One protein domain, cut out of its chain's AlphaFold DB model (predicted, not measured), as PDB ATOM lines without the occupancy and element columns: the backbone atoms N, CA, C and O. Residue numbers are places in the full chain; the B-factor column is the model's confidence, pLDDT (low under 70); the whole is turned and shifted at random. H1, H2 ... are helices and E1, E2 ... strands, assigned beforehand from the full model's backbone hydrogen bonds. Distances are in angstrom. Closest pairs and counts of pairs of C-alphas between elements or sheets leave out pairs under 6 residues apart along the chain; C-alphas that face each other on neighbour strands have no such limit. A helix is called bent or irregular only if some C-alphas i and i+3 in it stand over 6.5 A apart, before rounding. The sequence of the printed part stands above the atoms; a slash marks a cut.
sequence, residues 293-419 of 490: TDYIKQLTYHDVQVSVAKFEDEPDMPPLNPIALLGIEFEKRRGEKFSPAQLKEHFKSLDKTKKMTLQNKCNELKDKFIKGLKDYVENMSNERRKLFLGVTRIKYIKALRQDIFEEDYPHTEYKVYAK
ATOM      1  N   THR A 293     -41.287 -14.575 -21.968       65.69
ATOM      2  CA  THR A 293     -40.371 -14.957 -23.056       65.69
ATOM      3  C   THR A 293     -40.257 -13.930 -24.174       65.69
ATOM      4  O   THR A 293     -39.220 -13.883 -24.826       65.69
ATOM      5  N   ASP A 294     -41.304 -13.151 -24.432       67.44
ATOM      6  CA  ASP A 294     -41.364 -12.206 -25.548       67.44
ATOM      7  C   ASP A 294     -40.901 -10.810 -25.107       67.44
ATOM      8  O   ASP A 294     -40.146 -10.168 -25.833       67.44
ATOM      9  N   TYR A 295     -41.189 -10.421 -23.861       66.81
ATOM     10  CA  TYR A 295     -40.562  -9.264 -23.208       66.81
ATOM     11  C   TYR A 295     -39.035  -9.428 -23.085       66.81
ATOM     12  O   TYR A 295     -38.274  -8.550 -23.481       66.81
ATOM     13  N   ILE A 296     -38.551 -10.605 -22.662       70.75
ATOM     14  CA  ILE A 296     -37.104 -10.890 -22.612       70.75
ATOM     15  C   ILE A 296     -36.449 -10.804 -24.005       70.75
ATOM     16  O   ILE A 296     -35.303 -10.368 -24.101       70.75
ATOM     17  N   LYS A 297     -37.147 -11.167 -25.095       68.25
ATOM     18  CA  LYS A 297     -36.630 -10.974 -26.468       68.25
ATOM     19  C   LYS A 297     -36.510  -9.496 -26.834       68.25
ATOM     20  O   LYS A 297     -35.544  -9.143 -27.494       68.25
ATOM     21  N   GLN A 298     -37.461  -8.658 -26.417       67.81
ATOM     22  CA  GLN A 298     -37.427  -7.211 -26.670       67.81
ATOM     23  C   GLN A 298     -36.268  -6.527 -25.928       67.81
ATOM     24  O   GLN A 298     -35.621  -5.654 -26.494       67.81
ATOM     25  N   LEU A 299     -35.961  -6.968 -24.702       65.12
ATOM     26  CA  LEU A 299     -34.840  -6.446 -23.911       65.12
ATOM     27  C   LEU A 299     -33.452  -6.912 -24.394       65.12
ATOM     28  O   LEU A 299     -32.462  -6.233 -24.133       65.12
ATOM     29  N   THR A 300     -33.345  -8.082 -25.041       67.94
ATOM     30  CA  THR A 300     -32.037  -8.692 -25.352       67.94
ATOM     31  C   THR A 300     -31.413  -8.095 -26.615       67.94
ATOM     32  O   THR A 300     -31.794  -8.434 -27.734       67.94
ATOM     33  N   TYR A 301     -30.367  -7.292 -26.441       63.91
ATOM     34  CA  TYR A 301     -29.522  -6.791 -27.519       63.91
ATOM     35  C   TYR A 301     -28.632  -7.921 -28.064       63.91
ATOM     36  O   TYR A 301     -27.826  -8.505 -27.338       63.91
ATOM     37  N   HIS A 302     -28.797  -8.267 -29.343       57.69
ATOM     38  CA  HIS A 302     -28.122  -9.420 -29.955       57.69
ATOM     39  C   HIS A 302     -26.767  -9.108 -30.605       57.69
ATOM     40  O   HIS A 302     -26.006 -10.041 -30.861       57.69
ATOM     41  N   ASP A 303     -26.450  -7.832 -30.827       53.78
ATOM     42  CA  ASP A 303     -25.241  -7.408 -31.549       53.78
ATOM     43  C   ASP A 303     -23.967  -7.445 -30.689       53.78
ATOM     44  O   ASP A 303     -22.858  -7.454 -31.219       53.78
ATOM     45  N   VAL A 304     -24.114  -7.512 -29.360       56.34
ATOM     46  CA  VAL A 304     -23.007  -7.600 -28.399       56.34
ATOM     47  C   VAL A 304     -23.166  -8.869 -27.561       56.34
ATOM     48  O   VAL A 304     -24.175  -9.057 -26.879       56.34
ATOM     49  N   GLN A 305     -22.152  -9.736 -27.607       57.72
ATOM     50  CA  GLN A 305     -22.018 -10.909 -26.743       57.72
ATOM     51  C   GLN A 305     -20.867 -10.669 -25.768       57.72
ATOM     52  O   GLN A 305     -19.725 -10.511 -26.194       57.72
ATOM     53  N   VAL A 306     -21.163 -10.650 -24.469       58.22
ATOM     54  CA  VAL A 306     -20.172 -10.413 -23.408       58.22
ATOM     55  C   VAL A 306     -19.890 -11.727 -22.684       58.22
ATOM     56  O   VAL A 306     -20.815 -12.487 -22.388       58.22
ATOM     57  N   SER A 307     -18.620 -12.016 -22.394       55.44
ATOM     58  CA  SER A 307     -18.243 -13.137 -21.527       55.44
ATOM     59  C   SER A 307     -18.945 -13.027 -20.167       55.44
ATOM     60  O   SER A 307     -19.332 -11.944 -19.727       55.44
ATOM     61  N   VAL A 308     -19.168 -14.158 -19.492       58.25
ATOM     62  CA  VAL A 308     -19.850 -14.144 -18.189       58.25
ATOM     63  C   VAL A 308     -18.876 -13.638 -17.127       58.25
ATOM     64  O   VAL A 308     -18.204 -14.431 -16.470       58.25
ATOM     65  N   ALA A 309     -18.808 -12.315 -16.981       61.72
ATOM     66  CA  ALA A 309     -18.196 -11.667 -15.833       61.72
ATOM     67  C   ALA A 309     -18.821 -12.248 -14.557       61.72
ATOM     68  O   ALA A 309     -20.048 -12.271 -14.408       61.72
ATOM     69  N   LYS A 310     -17.973 -12.764 -13.665       67.50
ATOM     70  CA  LYS A 310     -18.382 -13.120 -12.309       67.50
ATOM     71  C   LYS A 310     -18.402 -11.840 -11.486       67.50
ATOM     72  O   LYS A 310     -17.454 -11.063 -11.537       67.50
ATOM     73  N   PHE A 311     -19.472 -11.647 -10.736       80.94
ATOM     74  CA  PHE A 311     -19.576 -10.602  -9.731       80.94
ATOM     75  C   PHE A 311     -19.539 -11.329  -8.394       80.94
ATOM     76  O   PHE A 311     -20.503 -11.997  -8.035       80.94
ATOM     77  N   GLU A 312     -18.385 -11.314  -7.731       75.25
ATOM     78  CA  GLU A 312     -18.150 -12.152  -6.545       75.25
ATOM     79  C   GLU A 312     -18.954 -11.644  -5.339       75.25
ATOM     80  O   GLU A 312     -19.427 -12.439  -4.535       75.25
ATOM     81  N   ASP A 313     -19.241 -10.340  -5.316       80.81
ATOM     82  CA  ASP A 313     -20.120  -9.679  -4.348       80.81
ATOM     83  C   ASP A 313     -21.629  -9.761  -4.711       80.81
ATOM     84  O   ASP A 313     -22.430  -9.013  -4.153       80.81
ATOM     85  N   GLU A 314     -22.047 -10.571  -5.700       82.81
ATOM     86  CA  GLU A 314     -23.447 -10.600  -6.175       82.81
ATOM     87  C   GLU A 314     -24.409 -11.165  -5.106       82.81
ATOM     88  O   GLU A 314     -24.241 -12.316  -4.698       82.81
ATOM     89  N   PRO A 315     -25.471 -10.433  -4.701       83.81
ATOM     90  CA  PRO A 315     -26.413 -10.903  -3.690       83.81
ATOM     91  C   PRO A 315     -27.061 -12.254  -4.023       83.81
ATOM     92  O   PRO A 315     -27.644 -12.454  -5.100       83.81
ATOM     93  N   ASP A 316     -27.004 -13.155  -3.044       84.56
ATOM     94  CA  ASP A 316     -27.456 -14.538  -3.162       84.56
ATOM     95  C   ASP A 316     -28.986 -14.657  -3.243       84.56
ATOM     96  O   ASP A 316     -29.734 -13.973  -2.540       84.56
ATOM     97  N   MET A 317     -29.479 -15.540  -4.115       85.00
ATOM     98  CA  MET A 317     -30.914 -15.648  -4.405       85.00
ATOM     99  C   MET A 317     -31.652 -16.431  -3.298       85.00
ATOM    100  O   MET A 317     -31.417 -17.632  -3.157       85.00
ATOM    101  N   PRO A 318     -32.609 -15.827  -2.561       86.50
ATOM    102  CA  PRO A 318     -33.368 -16.534  -1.530       86.50
ATOM    103  C   PRO A 318     -34.324 -17.588  -2.122       86.50
ATOM    104  O   PRO A 318     -34.647 -17.557  -3.315       86.50
ATOM    105  N   PRO A 319     -34.870 -18.498  -1.292       84.31
ATOM    106  CA  PRO A 319     -35.893 -19.456  -1.706       84.31
ATOM    107  C   PRO A 319     -37.242 -18.771  -2.009       84.31
ATOM    108  O   PRO A 319     -38.165 -18.770  -1.196       84.31
ATOM    109  N   LEU A 320     -37.394 -18.254  -3.231       83.31
ATOM    110  CA  LEU A 320     -38.614 -17.609  -3.759       83.31
ATOM    111  C   LEU A 320     -39.823 -18.561  -3.946       83.31
ATOM    112  O   LEU A 320     -40.832 -18.182  -4.540       83.31
ATOM    113  N   ASN A 321     -39.731 -19.814  -3.496       86.38
ATOM    114  CA  ASN A 321     -40.762 -20.842  -3.637       86.38
ATOM    115  C   ASN A 321     -41.025 -21.497  -2.266       86.38
ATOM    116  O   ASN A 321     -40.076 -22.050  -1.699       86.38
ATOM    117  N   PRO A 322     -42.278 -21.534  -1.767       86.44
ATOM    118  CA  PRO A 322     -42.626 -22.163  -0.490       86.44
ATOM    119  C   PRO A 322     -42.143 -23.612  -0.321       86.44
ATOM    120  O   PRO A 322     -41.838 -24.024   0.792       86.44
ATOM    121  N   ILE A 323     -42.023 -24.380  -1.412       88.00
ATOM    122  CA  ILE A 323     -41.511 -25.763  -1.386       88.00
ATOM    123  C   ILE A 323     -39.988 -25.791  -1.162       88.00
ATOM    124  O   ILE A 323     -39.481 -26.673  -0.472       88.00
ATOM    125  N   ALA A 324     -39.252 -24.817  -1.706       86.19
ATOM    126  CA  ALA A 324     -37.812 -24.679  -1.477       86.19
ATOM    127  C   ALA A 324     -37.519 -24.144  -0.065       86.19
ATOM    128  O   ALA A 324     -36.616 -24.639   0.604       86.19
ATOM    129  N   LEU A 325     -38.329 -23.191   0.416       88.19
ATOM    130  CA  LEU A 325     -38.253 -22.710   1.796       88.19
ATOM    131  C   LEU A 325     -38.560 -23.835   2.799       88.19
ATOM    132  O   LEU A 325     -37.831 -23.981   3.774       88.19
ATOM    133  N   LEU A 326     -39.570 -24.673   2.528       87.06
ATOM    134  CA  LEU A 326     -39.862 -25.869   3.327       87.06
ATOM    135  C   LEU A 326     -38.675 -26.844   3.370       87.06
ATOM    136  O   LEU A 326     -38.376 -27.383   4.430       87.06
ATOM    137  N   GLY A 327     -37.976 -27.040   2.245       86.69
ATOM    138  CA  GLY A 327     -36.756 -27.851   2.201       86.69
ATOM    139  C   GLY A 327     -35.668 -27.329   3.138       86.69
ATOM    140  O   GLY A 327     -35.128 -28.097   3.924       86.69
ATOM    141  N   ILE A 328     -35.425 -26.016   3.131       86.50
ATOM    142  CA  ILE A 328     -34.445 -25.372   4.019       86.50
ATOM    143  C   ILE A 328     -34.907 -25.399   5.489       86.50
ATOM    144  O   ILE A 328     -34.083 -25.590   6.380       86.50
ATOM    145  N   GLU A 329     -36.208 -25.249   5.775       86.06
ATOM    146  CA  GLU A 329     -36.736 -25.413   7.140       86.06
ATOM    147  C   GLU A 329     -36.635 -26.861   7.648       86.06
ATOM    148  O   GLU A 329     -36.445 -27.057   8.848       86.06
ATOM    149  N   PHE A 330     -36.727 -27.874   6.780       85.56
ATOM    150  CA  PHE A 330     -36.486 -29.270   7.161       85.56
ATOM    151  C   PHE A 330     -34.998 -29.590   7.319       85.56
ATOM    152  O   PHE A 330     -34.633 -30.176   8.336       85.56
ATOM    153  N   GLU A 331     -34.136 -29.152   6.397       87.56
ATOM    154  CA  GLU A 331     -32.681 -29.339   6.491       87.56
ATOM    155  C   GLU A 331     -32.144 -28.732   7.801       87.56
ATOM    156  O   GLU A 331     -31.461 -29.410   8.564       87.56
ATOM    157  N   LYS A 332     -32.582 -27.516   8.161       87.12
ATOM    158  CA  LYS A 332     -32.234 -26.867   9.442       87.12
ATOM    159  C   LYS A 332     -32.805 -27.541  10.698       87.12
ATOM    160  O   LYS A 332     -32.344 -27.231  11.791       87.12
ATOM    161  N   ARG A 333     -33.819 -28.407  10.579       84.19
ATOM    162  CA  ARG A 333     -34.475 -29.090  11.719       84.19
ATOM    163  C   ARG A 333     -34.114 -30.567  11.859       84.19
ATOM    164  O   ARG A 333     -34.384 -31.136  12.910       84.19
ATOM    165  N   ARG A 334     -33.588 -31.198  10.804       82.06
ATOM    166  CA  ARG A 334     -33.302 -32.644  10.752       82.06
ATOM    167  C   ARG A 334     -31.905 -32.991  10.235       82.06
ATOM    168  O   ARG A 334     -31.513 -34.142  10.345       82.06
ATOM    169  N   GLY A 335     -31.182 -32.051   9.625       78.94
ATOM    170  CA  GLY A 335     -29.925 -32.314   8.909       78.94
ATOM    171  C   GLY A 335     -30.098 -33.007   7.546       78.94
ATOM    172  O   GLY A 335     -29.149 -33.084   6.772       78.94
ATOM    173  N   GLU A 336     -31.302 -33.484   7.221       79.56
ATOM    174  CA  GLU A 336     -31.581 -34.284   6.025       79.56
ATOM    175  C   GLU A 336     -32.014 -33.443   4.813       79.56
ATOM    176  O   GLU A 336     -32.881 -32.569   4.906       79.56
ATOM    177  N   LYS A 337     -31.472 -33.780   3.636       83.12
ATOM    178  CA  LYS A 337     -31.853 -33.192   2.343       83.12
ATOM    179  C   LYS A 337     -32.937 -34.021   1.658       83.12
ATOM    180  O   LYS A 337     -32.657 -34.999   0.971       83.12
ATOM    181  N   PHE A 338     -34.185 -33.593   1.817       81.12
ATOM    182  CA  PHE A 338     -35.348 -34.213   1.179       81.12
ATOM    183  C   PHE A 338     -35.351 -34.010  -0.343       81.12
ATOM    184  O   PHE A 338     -35.063 -32.923  -0.847       81.12
ATOM    185  N   SER A 339     -35.748 -35.043  -1.091       85.56
ATOM    186  CA  SER A 339     -35.841 -34.962  -2.551       85.56
ATOM    187  C   SER A 339     -36.958 -34.009  -3.024       85.56
ATOM    188  O   SER A 339     -37.968 -33.825  -2.333       85.56
ATOM    189  N   PRO A 340     -36.876 -33.468  -4.258       83.25
ATOM    190  CA  PRO A 340     -37.940 -32.644  -4.846       83.25
ATOM    191  C   PRO A 340     -39.294 -33.353  -5.039       83.25
ATOM    192  O   PRO A 340     -40.270 -32.691  -5.407       83.25
ATOM    193  N   ALA A 341     -39.362 -34.675  -4.847       85.12
ATOM    194  CA  ALA A 341     -40.606 -35.441  -4.792       85.12
ATOM    195  C   ALA A 341     -41.197 -35.410  -3.373       85.12
ATOM    196  O   ALA A 341     -42.285 -34.864  -3.188       85.12
ATOM    197  N   GLN A 342     -40.432 -35.857  -2.370       86.88
ATOM    198  CA  GLN A 342     -40.832 -35.846  -0.954       86.88
ATOM    199  C   GLN A 342     -41.244 -34.442  -0.485       86.88
ATOM    200  O   GLN A 342     -42.271 -34.279   0.170       86.88
ATOM    201  N   LEU A 343     -40.518 -33.392  -0.894       86.25
ATOM    202  CA  LEU A 343     -40.879 -32.007  -0.567       86.25
ATOM    203  C   LEU A 343     -42.238 -31.578  -1.139       86.25
ATOM    204  O   LEU A 343     -42.941 -30.797  -0.502       86.25
ATOM    205  N   LYS A 344     -42.653 -32.094  -2.304       88.00
ATOM    206  CA  LYS A 344     -43.998 -31.832  -2.850       88.00
ATOM    207  C   LYS A 344     -45.075 -32.584  -2.079       88.00
ATOM    208  O   LYS A 344     -46.189 -32.081  -1.977       88.00
ATOM    209  N   GLU A 345     -44.775 -33.764  -1.552       88.25
ATOM    210  CA  GLU A 345     -45.724 -34.578  -0.787       88.25
ATOM    211  C   GLU A 345     -45.915 -34.031   0.627       88.25
ATOM    212  O   GLU A 345     -47.049 -33.755   1.015       88.25
ATOM    213  N   HIS A 346     -44.828 -33.700   1.326       84.38
ATOM    214  CA  HIS A 346     -44.897 -32.945   2.576       84.38
ATOM    215  C   HIS A 346     -45.579 -31.581   2.381       84.38
ATOM    216  O   HIS A 346     -46.429 -31.200   3.182       84.38
ATOM    217  N   PHE A 347     -45.299 -30.854   1.290       87.69
ATOM    218  CA  PHE A 347     -46.016 -29.606   1.013       87.69
ATOM    219  C   PHE A 347     -47.507 -29.837   0.717       87.69
ATOM    220  O   PHE A 347     -48.328 -29.028   1.137       87.69
ATOM    221  N   LYS A 348     -47.906 -30.938   0.056       88.69
ATOM    222  CA  LYS A 348     -49.329 -31.300  -0.092       88.69
ATOM    223  C   LYS A 348     -49.989 -31.509   1.274       88.69
ATOM    224  O   LYS A 348     -51.070 -30.954   1.471       88.69
ATOM    225  N   SER A 349     -49.346 -32.224   2.201       87.31
ATOM    226  CA  SER A 349     -49.909 -32.558   3.521       87.31
ATOM    227  C   SER A 349     -49.932 -31.404   4.536       87.31
ATOM    228  O   SER A 349     -50.553 -31.547   5.582       87.31
ATOM    229  N   LEU A 350     -49.289 -30.259   4.267       87.50
ATOM    230  CA  LEU A 350     -49.361 -29.086   5.153       87.50
ATOM    231  C   LEU A 350     -50.757 -28.439   5.188       87.50
ATOM    232  O   LEU A 350     -51.440 -28.319   4.169       87.50
ATOM    233  N   ASP A 351     -51.135 -27.899   6.344       89.25
ATOM    234  CA  ASP A 351     -52.360 -27.110   6.514       89.25
ATOM    235  C   ASP A 351     -52.362 -25.831   5.663       89.25
ATOM    236  O   ASP A 351     -51.307 -25.261   5.363       89.25
ATOM    237  N   LYS A 352     -53.558 -25.316   5.340       87.50
ATOM    238  CA  LYS A 352     -53.719 -24.034   4.624       87.50
ATOM    239  C   LYS A 352     -52.980 -22.889   5.332       87.50
ATOM    240  O   LYS A 352     -52.296 -22.113   4.670       87.50
ATOM    241  N   THR A 353     -53.045 -22.836   6.664       85.94
ATOM    242  CA  THR A 353     -52.353 -21.831   7.486       85.94
ATOM    243  C   THR A 353     -50.835 -21.925   7.329       85.94
ATOM    244  O   THR A 353     -50.200 -20.934   6.988       85.94
ATOM    245  N   LYS A 354     -50.252 -23.126   7.466       85.75
ATOM    246  CA  LYS A 354     -48.799 -23.355   7.333       85.75
ATOM    247  C   LYS A 354     -48.299 -23.033   5.918       85.75
ATOM    248  O   LYS A 354     -47.245 -22.419   5.762       85.75
ATOM    249  N   LYS A 355     -49.084 -23.372   4.886       87.88
ATOM    250  CA  LYS A 355     -48.834 -22.972   3.488       87.88
ATOM    251  C   LYS A 355     -48.823 -21.450   3.319       87.88
ATOM    252  O   LYS A 355     -47.933 -20.932   2.649       87.88
ATOM    253  N   MET A 356     -49.758 -20.736   3.951       86.31
ATOM    254  CA  MET A 356     -49.807 -19.270   3.915       86.31
ATOM    255  C   MET A 356     -48.622 -18.633   4.655       86.31
ATOM    256  O   MET A 356     -48.000 -17.719   4.128       86.31
ATOM    257  N   THR A 357     -48.228 -19.157   5.822       88.31
ATOM    258  CA  THR A 357     -47.034 -18.686   6.550       88.31
ATOM    259  C   THR A 357     -45.760 -18.828   5.712       88.31
ATOM    260  O   THR A 357     -44.950 -17.905   5.672       88.31
ATOM    261  N   LEU A 358     -45.585 -19.951   5.002       88.38
ATOM    262  CA  LEU A 358     -44.457 -20.137   4.079       88.38
ATOM    263  C   LEU A 358     -44.522 -19.169   2.886       88.38
ATOM    264  O   LEU A 358     -43.490 -18.640   2.484       88.38
ATOM    265  N   GLN A 359     -45.714 -18.900   2.343       88.38
ATOM    266  CA  GLN A 359     -45.884 -17.921   1.265       88.38
ATOM    267  C   GLN A 359     -45.532 -16.496   1.717       88.38
ATOM    268  O   GLN A 359     -44.821 -15.799   0.997       88.38
ATOM    269  N   ASN A 360     -45.958 -16.087   2.915       87.31
ATOM    270  CA  ASN A 360     -45.635 -14.774   3.475       87.31
ATOM    271  C   ASN A 360     -44.123 -14.628   3.708       87.31
ATOM    272  O   ASN A 360     -43.532 -13.668   3.222       87.31
ATOM    273  N   LYS A 361     -43.468 -15.633   4.309       89.69
ATOM    274  CA  LYS A 361     -41.999 -15.669   4.446       89.69
ATOM    275  C   LYS A 361     -41.273 -15.577   3.099       89.69
ATOM    276  O   LYS A 361     -40.275 -14.869   2.993       89.69
ATOM    277  N   CYS A 362     -41.750 -16.269   2.059       89.06
ATOM    278  CA  CYS A 362     -41.181 -16.148   0.712       89.06
ATOM    279  C   CYS A 362     -41.329 -14.728   0.138       89.06
ATOM    280  O   CYS A 362     -40.420 -14.278  -0.559       89.06
ATOM    281  N   ASN A 363     -42.423 -14.022   0.440       86.75
ATOM    282  CA  ASN A 363     -42.614 -12.628   0.036       86.75
ATOM    283  C   ASN A 363     -41.665 -11.698   0.817       86.75
ATOM    284  O   ASN A 363     -40.902 -10.966   0.202       86.75
ATOM    285  N   GLU A 364     -41.594 -11.809   2.148       90.31
ATOM    286  CA  GLU A 364     -40.658 -11.027   2.978       90.31
ATOM    287  C   GLU A 364     -39.193 -11.195   2.542       90.31
ATOM    288  O   GLU A 364     -38.434 -10.226   2.493       90.31
ATOM    289  N   LEU A 365     -38.782 -12.428   2.217       89.75
ATOM    290  CA  LEU A 365     -37.445 -12.719   1.697       89.75
ATOM    291  C   LEU A 365     -37.241 -12.152   0.286       89.75
ATOM    292  O   LEU A 365     -36.154 -11.653  -0.005       89.75
ATOM    293  N   LYS A 366     -38.265 -12.197  -0.579       88.19
ATOM    294  CA  LYS A 366     -38.237 -11.567  -1.908       88.19
ATOM    295  C   LYS A 366     -38.029 -10.057  -1.783       88.19
ATOM    296  O   LYS A 366     -37.171  -9.518  -2.473       88.19
ATOM    297  N   ASP A 367     -38.773  -9.391  -0.910       88.50
ATOM    298  CA  ASP A 367     -38.789  -7.929  -0.830       88.50
ATOM    299  C   ASP A 367     -37.506  -7.390  -0.171       88.50
ATOM    300  O   ASP A 367     -36.893  -6.454  -0.689       88.50
ATOM    301  N   LYS A 368     -37.008  -8.060   0.882       90.50
ATOM    302  CA  LYS A 368     -35.673  -7.791   1.457       90.50
ATOM    303  C   LYS A 368     -34.557  -7.983   0.426       90.50
ATOM    304  O   LYS A 368     -33.647  -7.161   0.354       90.50
ATOM    305  N   PHE A 369     -34.644  -9.034  -0.392       91.94
ATOM    306  CA  PHE A 369     -33.684  -9.278  -1.466       91.94
ATOM    307  C   PHE A 369     -33.760  -8.223  -2.578       91.94
ATOM    308  O   PHE A 369     -32.721  -7.751  -3.027       91.94
ATOM    309  N   ILE A 370     -34.961  -7.827  -3.015       89.12
ATOM    310  CA  ILE A 370     -35.132  -6.778  -4.032       89.12
ATOM    311  C   ILE A 370     -34.508  -5.471  -3.555       89.12
ATOM    312  O   ILE A 370     -33.797  -4.844  -4.336       89.12
ATOM    313  N   LYS A 371     -34.717  -5.092  -2.285       90.12
ATOM    314  CA  LYS A 371     -34.059  -3.915  -1.716       90.12
ATOM    315  C   LYS A 371     -32.534  -4.063  -1.759       90.12
ATOM    316  O   LYS A 371     -31.888  -3.280  -2.439       90.12
ATOM    317  N   GLY A 372     -31.973  -5.100  -1.133       90.06
ATOM    318  CA  GLY A 372     -30.516  -5.296  -1.097       90.06
ATOM    319  C   GLY A 372     -29.864  -5.398  -2.485       90.06
ATOM    320  O   GLY A 372     -28.722  -4.989  -2.661       90.06
ATOM    321  N   LEU A 373     -30.594  -5.885  -3.495       90.81
ATOM    322  CA  LEU A 373     -30.140  -5.907  -4.884       90.81
ATOM    323  C   LEU A 373     -30.228  -4.532  -5.574       90.81
ATOM    324  O   LEU A 373     -29.355  -4.236  -6.386       90.81
ATOM    325  N   LYS A 374     -31.225  -3.685  -5.268       89.94
ATOM    326  CA  LYS A 374     -31.216  -2.276  -5.706       89.94
ATOM    327  C   LYS A 374     -30.050  -1.532  -5.054       89.94
ATOM    328  O   LYS A 374     -29.221  -0.994  -5.782       89.94
ATOM    329  N   ASP A 375     -29.923  -1.621  -3.729       90.75
ATOM    330  CA  ASP A 375     -28.840  -1.012  -2.947       90.75
ATOM    331  C   ASP A 375     -27.454  -1.426  -3.509       90.75
ATOM    332  O   ASP A 375     -26.571  -0.591  -3.708       90.75
ATOM    333  N   TYR A 376     -27.264  -2.707  -3.855       90.75
ATOM    334  CA  TYR A 376     -26.034  -3.224  -4.475       90.75
ATOM    335  C   TYR A 376     -25.735  -2.631  -5.864       90.75
ATOM    336  O   TYR A 376     -24.584  -2.327  -6.174       90.75
ATOM    337  N   VAL A 377     -26.756  -2.465  -6.709       90.75
ATOM    338  CA  VAL A 377     -26.617  -1.907  -8.067       90.75
ATOM    339  C   VAL A 377     -26.396  -0.392  -8.027       90.75
ATOM    340  O   VAL A 377     -25.624   0.138  -8.831       90.75
ATOM    341  N   GLU A 378     -27.007   0.306  -7.072       90.00
ATOM    342  CA  GLU A 378     -26.806   1.738  -6.853       90.00
ATOM    343  C   GLU A 378     -25.360   2.047  -6.444       90.00
ATOM    344  O   GLU A 378     -24.723   2.898  -7.067       90.00
ATOM    345  N   ASN A 379     -24.789   1.275  -5.515       89.75
ATOM    346  CA  ASN A 379     -23.404   1.439  -5.048       89.75
ATOM    347  C   ASN A 379     -22.313   1.091  -6.094       89.75
ATOM    348  O   ASN A 379     -21.122   1.239  -5.816       89.75
ATOM    349  N   MET A 380     -22.669   0.651  -7.308       89.19
ATOM    350  CA  MET A 380     -21.705   0.459  -8.402       89.19
ATOM    351  C   MET A 380     -21.383   1.754  -9.154       89.19
ATOM    352  O   MET A 380     -22.264   2.572  -9.427       89.19
ATOM    353  N   SER A 381     -20.142   1.864  -9.646       88.12
ATOM    354  CA  SER A 381     -19.798   2.826 -10.702       88.12
ATOM    355  C   SER A 381     -20.648   2.590 -11.960       88.12
ATOM    356  O   SER A 381     -21.026   1.457 -12.261       88.12
ATOM    357  N   ASN A 382     -20.939   3.653 -12.718       84.19
ATOM    358  CA  ASN A 382     -21.851   3.619 -13.874       84.19
ATOM    359  C   ASN A 382     -21.480   2.515 -14.894       84.19
ATOM    360  O   ASN A 382     -22.340   1.773 -15.365       84.19
ATOM    361  N   GLU A 383     -20.185   2.333 -15.156       83.50
ATOM    362  CA  GLU A 383     -19.654   1.298 -16.052       83.50
ATOM    363  C   GLU A 383     -19.854  -0.122 -15.502       83.50
ATOM    364  O   GLU A 383     -20.395  -0.986 -16.199       83.50
ATOM    365  N   ARG A 384     -19.502  -0.364 -14.227       84.56
ATOM    366  CA  ARG A 384     -19.720  -1.660 -13.557       84.56
ATOM    367  C   ARG A 384     -21.217  -1.981 -13.467       84.56
ATOM    368  O   ARG A 384     -21.597  -3.129 -13.689       84.56
ATOM    369  N   ARG A 385     -22.067  -0.968 -13.254       89.06
ATOM    370  CA  ARG A 385     -23.537  -1.061 -13.243       89.06
ATOM    371  C   ARG A 385     -24.104  -1.452 -14.610       89.06
ATOM    372  O   ARG A 385     -24.932  -2.360 -14.690       89.06
ATOM    373  N   LYS A 386     -23.636  -0.816 -15.693       86.00
ATOM    374  CA  LYS A 386     -24.013  -1.151 -17.079       86.00
ATOM    375  C   LYS A 386     -23.591  -2.565 -17.461       86.00
ATOM    376  O   LYS A 386     -24.403  -3.305 -18.011       86.00
ATOM    377  N   LEU A 387     -22.378  -2.980 -17.093       84.19
ATOM    378  CA  LEU A 387     -21.915  -4.353 -17.296       84.19
ATOM    379  C   LEU A 387     -22.739  -5.368 -16.482       84.19
ATOM    380  O   LEU A 387     -23.148  -6.396 -17.026       84.19
ATOM    381  N   PHE A 388     -23.027  -5.073 -15.209       87.44
ATOM    382  CA  PHE A 388     -23.829  -5.931 -14.334       87.44
ATOM    383  C   PHE A 388     -25.243  -6.125 -14.876       87.44
ATOM    384  O   PHE A 388     -25.606  -7.247 -15.227       87.44
ATOM    385  N   LEU A 389     -26.019  -5.047 -15.029       87.38
ATOM    386  CA  LEU A 389     -27.386  -5.121 -15.554       87.38
ATOM    387  C   LEU A 389     -27.407  -5.733 -16.962       87.38
ATOM    388  O   LEU A 389     -28.275  -6.557 -17.262       87.38
ATOM    389  N   GLY A 390     -26.393  -5.437 -17.779       83.31
ATOM    390  CA  GLY A 390     -26.186  -6.042 -19.087       83.31
ATOM    391  C   GLY A 390     -26.106  -7.574 -19.074       83.31
ATOM    392  O   GLY A 390     -26.609  -8.221 -19.991       83.31
ATOM    393  N   VAL A 391     -25.522  -8.181 -18.035       83.06
ATOM    394  CA  VAL A 391     -25.320  -9.642 -17.924       83.06
ATOM    395  C   VAL A 391     -26.365 -10.330 -17.029       83.06
ATOM    396  O   VAL A 391     -26.744 -11.484 -17.288       83.06
ATOM    397  N   THR A 392     -26.844  -9.656 -15.978       84.69
ATOM    398  CA  THR A 392     -27.631 -10.262 -14.890       84.69
ATOM    399  C   THR A 392     -29.120  -9.916 -14.919       84.69
ATOM    400  O   THR A 392     -29.911 -10.711 -14.420       84.69
ATOM    401  N   ARG A 393     -29.576  -8.835 -15.567       86.75
ATOM    402  CA  ARG A 393     -30.997  -8.410 -15.530       86.75
ATOM    403  C   ARG A 393     -31.988  -9.524 -15.917       86.75
ATOM    404  O   ARG A 393     -32.985  -9.740 -15.231       86.75
ATOM    405  N   ILE A 394     -31.662 -10.357 -16.913       84.81
ATOM    406  CA  ILE A 394     -32.480 -11.531 -17.303       84.81
ATOM    407  C   ILE A 394     -32.505 -12.656 -16.242       84.81
ATOM    408  O   ILE A 394     -33.490 -13.397 -16.188       84.81
ATOM    409  N   LYS A 395     -31.469 -12.812 -15.400       86.31
ATOM    410  CA  LYS A 395     -31.460 -13.738 -14.238       86.31
ATOM    411  C   LYS A 395     -32.604 -13.354 -13.297       86.31
ATOM    412  O   LYS A 395     -33.457 -14.184 -12.984       86.31
ATOM    413  N   TYR A 396     -32.663 -12.071 -12.950       87.31
ATOM    414  CA  TYR A 396     -33.611 -11.518 -11.991       87.31
ATOM    415  C   TYR A 396     -35.040 -11.436 -12.531       87.31
ATOM    416  O   TYR A 396     -35.948 -11.936 -11.869       87.31
ATOM    417  N   ILE A 397     -35.237 -10.982 -13.774       83.38
ATOM    418  CA  ILE A 397     -36.551 -10.999 -14.447       83.38
ATOM    419  C   ILE A 397     -37.166 -12.411 -14.455       83.38
ATOM    420  O   ILE A 397     -38.359 -12.582 -14.193       83.38
ATOM    421  N   LYS A 398     -36.362 -13.450 -14.730       81.69
ATOM    422  CA  LYS A 398     -36.834 -14.845 -14.746       81.69
ATOM    423  C   LYS A 398     -37.178 -15.382 -13.356       81.69
ATOM    424  O   LYS A 398     -38.142 -16.136 -13.240       81.69
ATOM    425  N   ALA A 399     -36.406 -15.018 -12.333       81.38
ATOM    426  CA  ALA A 399     -36.604 -15.491 -10.966       81.38
ATOM    427  C   ALA A 399     -37.772 -14.778 -10.261       81.38
ATOM    428  O   ALA A 399     -38.674 -15.430  -9.740       81.38
ATOM    429  N   LEU A 400     -37.784 -13.444 -10.300       82.31
ATOM    430  CA  LEU A 400     -38.750 -12.585  -9.606       82.31
ATOM    431  C   LEU A 400     -40.077 -12.419 -10.369       82.31
ATOM    432  O   LEU A 400     -41.062 -11.968  -9.787       82.31
ATOM    433  N   ARG A 401     -40.100 -12.797 -11.658       79.25
ATOM    434  CA  ARG A 401     -41.210 -12.629 -12.623       79.25
ATOM    435  C   ARG A 401     -41.630 -11.176 -12.889       79.25
ATOM    436  O   ARG A 401     -42.717 -10.935 -13.406       79.25
ATOM    437  N   GLN A 402     -40.744 -10.239 -12.589       82.12
ATOM    438  CA  GLN A 402     -40.913  -8.797 -12.718       82.12
ATOM    439  C   GLN A 402     -39.550  -8.209 -13.090       82.12
ATOM    440  O   GLN A 402     -38.530  -8.713 -12.613       82.12
ATOM    441  N   ASP A 403     -39.520  -7.168 -13.921       83.06
ATOM    442  CA  ASP A 403     -38.321  -6.337 -14.022       83.06
ATOM    443  C   ASP A 403     -38.356  -5.306 -12.896       83.06
ATOM    444  O   ASP A 403     -39.272  -4.491 -12.824       83.06
ATOM    445  N   ILE A 404     -37.398  -5.412 -11.980       85.50
ATOM    446  CA  ILE A 404     -37.269  -4.530 -10.815       85.50
ATOM    447  C   ILE A 404     -36.373  -3.318 -11.096       85.50
ATOM    448  O   ILE A 404     -36.230  -2.479 -10.215       85.50
ATOM    449  N   PHE A 405     -35.755  -3.255 -12.281       87.94
ATOM    450  CA  PHE A 405     -34.766  -2.240 -12.647       87.94
ATOM    451  C   PHE A 405     -35.258  -1.268 -13.724       87.94
ATOM    452  O   PHE A 405     -34.564  -0.308 -14.021       87.94
ATOM    453  N   GLU A 406     -36.414  -1.504 -14.350       84.12
ATOM    454  CA  GLU A 406     -36.885  -0.670 -15.471       84.12
ATOM    455  C   GLU A 406     -37.251   0.765 -15.053       84.12
ATOM    456  O   GLU A 406     -37.192   1.669 -15.881       84.12
ATOM    457  N   GLU A 407     -37.594   0.975 -13.780       80.56
ATOM    458  CA  GLU A 407     -37.942   2.291 -13.229       80.56
ATOM    459  C   GLU A 407     -36.693   3.143 -12.937       80.56
ATOM    460  O   GLU A 407     -36.663   4.312 -13.311       80.56
ATOM    461  N   ASP A 408     -35.650   2.563 -12.327       83.88
ATOM    462  CA  ASP A 408     -34.428   3.293 -11.936       83.88
ATOM    463  C   ASP A 408     -33.325   3.247 -13.014       83.88
ATOM    464  O   ASP A 408     -32.513   4.164 -13.132       83.88
ATOM    465  N   TYR A 409     -33.285   2.173 -13.811       86.25
ATOM    466  CA  TYR A 409     -32.245   1.869 -14.800       86.25
ATOM    467  C   TYR A 409     -32.880   1.384 -16.122       86.25
ATOM    468  O   TYR A 409     -32.775   0.203 -16.481       86.25
ATOM    469  N   PRO A 410     -33.559   2.267 -16.877       83.56
ATOM    470  CA  PRO A 410     -34.357   1.882 -18.039       83.56
ATOM    471  C   PRO A 410     -33.523   1.194 -19.129       83.56
ATOM    472  O   PRO A 410     -32.371   1.551 -19.394       83.56
ATOM    473  N   HIS A 411     -34.117   0.200 -19.796       76.25
ATOM    474  CA  HIS A 411     -33.444  -0.640 -20.801       76.25
ATOM    475  C   HIS A 411     -32.891   0.128 -22.019       76.25
ATOM    476  O   HIS A 411     -32.060  -0.399 -22.762       76.25
ATOM    477  N   THR A 412     -33.361   1.359 -22.235       77.44
ATOM    478  CA  THR A 412     -32.895   2.284 -23.275       77.44
ATOM    479  C   THR A 412     -31.445   2.720 -23.056       77.44
ATOM    480  O   THR A 412     -30.688   2.812 -24.024       77.44
ATOM    481  N   GLU A 413     -31.040   2.929 -21.799       77.38
ATOM    482  CA  GLU A 413     -29.656   3.218 -21.409       77.38
ATOM    483  C   GLU A 413     -28.920   1.932 -20.989       77.38
ATOM    484  O   GLU A 413     -27.807   1.658 -21.446       77.38
ATOM    485  N   TYR A 414     -29.558   1.099 -20.161       80.38
ATOM    486  CA  TYR A 414     -28.972  -0.112 -19.579       80.38
ATOM    487  C   TYR A 414     -29.302  -1.351 -20.426       80.38
ATOM    488  O   TYR A 414     -30.054  -2.240 -20.016       80.38
ATOM    489  N   LYS A 415     -28.734  -1.385 -21.642       81.12
ATOM    490  CA  LYS A 415     -28.922  -2.463 -22.631       81.12
ATOM    491  C   LYS A 415     -28.540  -3.836 -22.069       81.12
ATOM    492  O   LYS A 415     -27.448  -4.010 -21.537       81.12
ATOM    493  N   VAL A 416     -29.396  -4.837 -22.281       81.69
ATOM    494  CA  VAL A 416     -29.133  -6.222 -21.857       81.69
ATOM    495  C   VAL A 416     -28.433  -7.006 -22.964       81.69
ATOM    496  O   VAL A 416     -28.934  -7.078 -24.081       81.69
ATOM    497  N   TYR A 417     -27.294  -7.625 -22.667       78.50
ATOM    498  CA  TYR A 417     -26.471  -8.331 -23.647       78.50
ATOM    499  C   TYR A 417     -26.919  -9.780 -23.863       78.50
ATOM    500  O   TYR A 417     -27.340 -10.491 -22.945       78.50
ATOM    501  N   ALA A 418     -26.769 -10.269 -25.094       69.56
ATOM    502  CA  ALA A 418     -26.961 -11.678 -25.389       69.56
ATOM    503  C   ALA A 418     -25.840 -12.514 -24.755       69.56
ATOM    504  O   ALA A 418     -24.660 -12.315 -25.044       69.56
ATOM    505  N   LYS A 419     -26.199 -13.507 -23.929       65.94
ATOM    506  CA  LYS A 419     -25.207 -14.469 -23.424       65.94
ATOM    507  C   LYS A 419     -24.540 -15.197 -24.603       65.94
ATOM    508  O   LYS A 419     -25.264 -15.632 -25.506       65.94
TER     509      LYS A 419
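AT A GLANCE: This is residues 293 to 419 of the 490 residues of an uncharacterized protein of Armadillidium nasatum (UniProt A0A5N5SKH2). One long helix, H4, is the spine between two small lobes, with H2 and H3 at its first end and the kinked H5 folded back as a helical hairpin at its other end. A small sheet of two parallel strands, E1 and E2, packs on H5, with short H1 beside it, and the long link of residues 306 to 321 runs between the lobes. The printed part has 127 residues, with five named helices and two named strands in the order H1 E1 H2 H3 H4 H5 E2, and the class is mostly helix. The whole is loose, with a radius of gyration of the C-alphas of 17.6 A, and elongated, spanning 49 by 30 by 25 A.

HOW THE PARTS SIT: Start at H1, residues 293 to 299, close but not clearly touching H5, residues 382 to 400; the closest C-alphas, of Ile 296 and Ile 394, are 7.1 A apart. E1, residues 300 to 305, is the parallel neighbour of E2, residues 416 to 418; look for N 301 and O 416, 2.8 A apart, and N 418 and O 301, 3.0 A apart, both within hydrogen-bond range. H5 comes closest to E2 at the C-alphas of Gly 390 and Val 416, 4.0 A apart, and E1 and H5 are near each other. H2, residues 322 to 334, touches H3, residues 342 to 349, about perpendicular at 74 degrees, with residues 323 to 327 alone; the closest C-alphas are those of Ile 323 and Leu 343, 6.3 A. H2 also touches H4, residues 352 to 378, about perpendicular at 80 degrees, closest at the C-alphas of Pro 322 and Leu 358, 5.3 A. H4 and H5, a helical hairpin, touch at a shallow tilt of 13 degrees, opposite ways, closest at the C-alphas of Val 377 and Arg 385, 6.1 A. Helix packing is mostly crossed, but only just: 1 of 3 touching pairs is at a shallow tilt. E1, H2 to H5 and E2 form a strand-helix-strand unit, two parallel neighbour strands with helices between. H2 and H5 are apart. Every O i to N i+4 pair is within hydrogen-bond range in H1, H2, H3 and H4, and 13 of 15 are in H5.

IN THESE COORDINATES: Find C-alpha 293 at (-40.371, -14.957, -23.056), where H1 begins. H2 is 18.0 A long. H4 runs 39.0 A, from C-alpha 352 at (-53.719, -24.034, 4.624) to C-alpha 378 at (-26.806, 1.738, -6.853). H5, 23.8 A, is irregular, with C-alphas 391 and 394 7.4 A apart, and has a kink of 52 degrees near residue 391. E2 ends at C-alpha 418, (-26.961, -11.678, -25.389).

THE WHOLE: The C-alphas farthest apart, of Asp 303 and Asp 351, are 50.7 A apart. Residues 349 to 354, of which 352 to 354 belong to H4, stand free. The printed part has no cut; the links E1 to H2 and H5 to E2 are long. The mean pLDDT of the printed part is 82.1, with residues 293 to 295, 297 to 310 and 418 to 419 under 70.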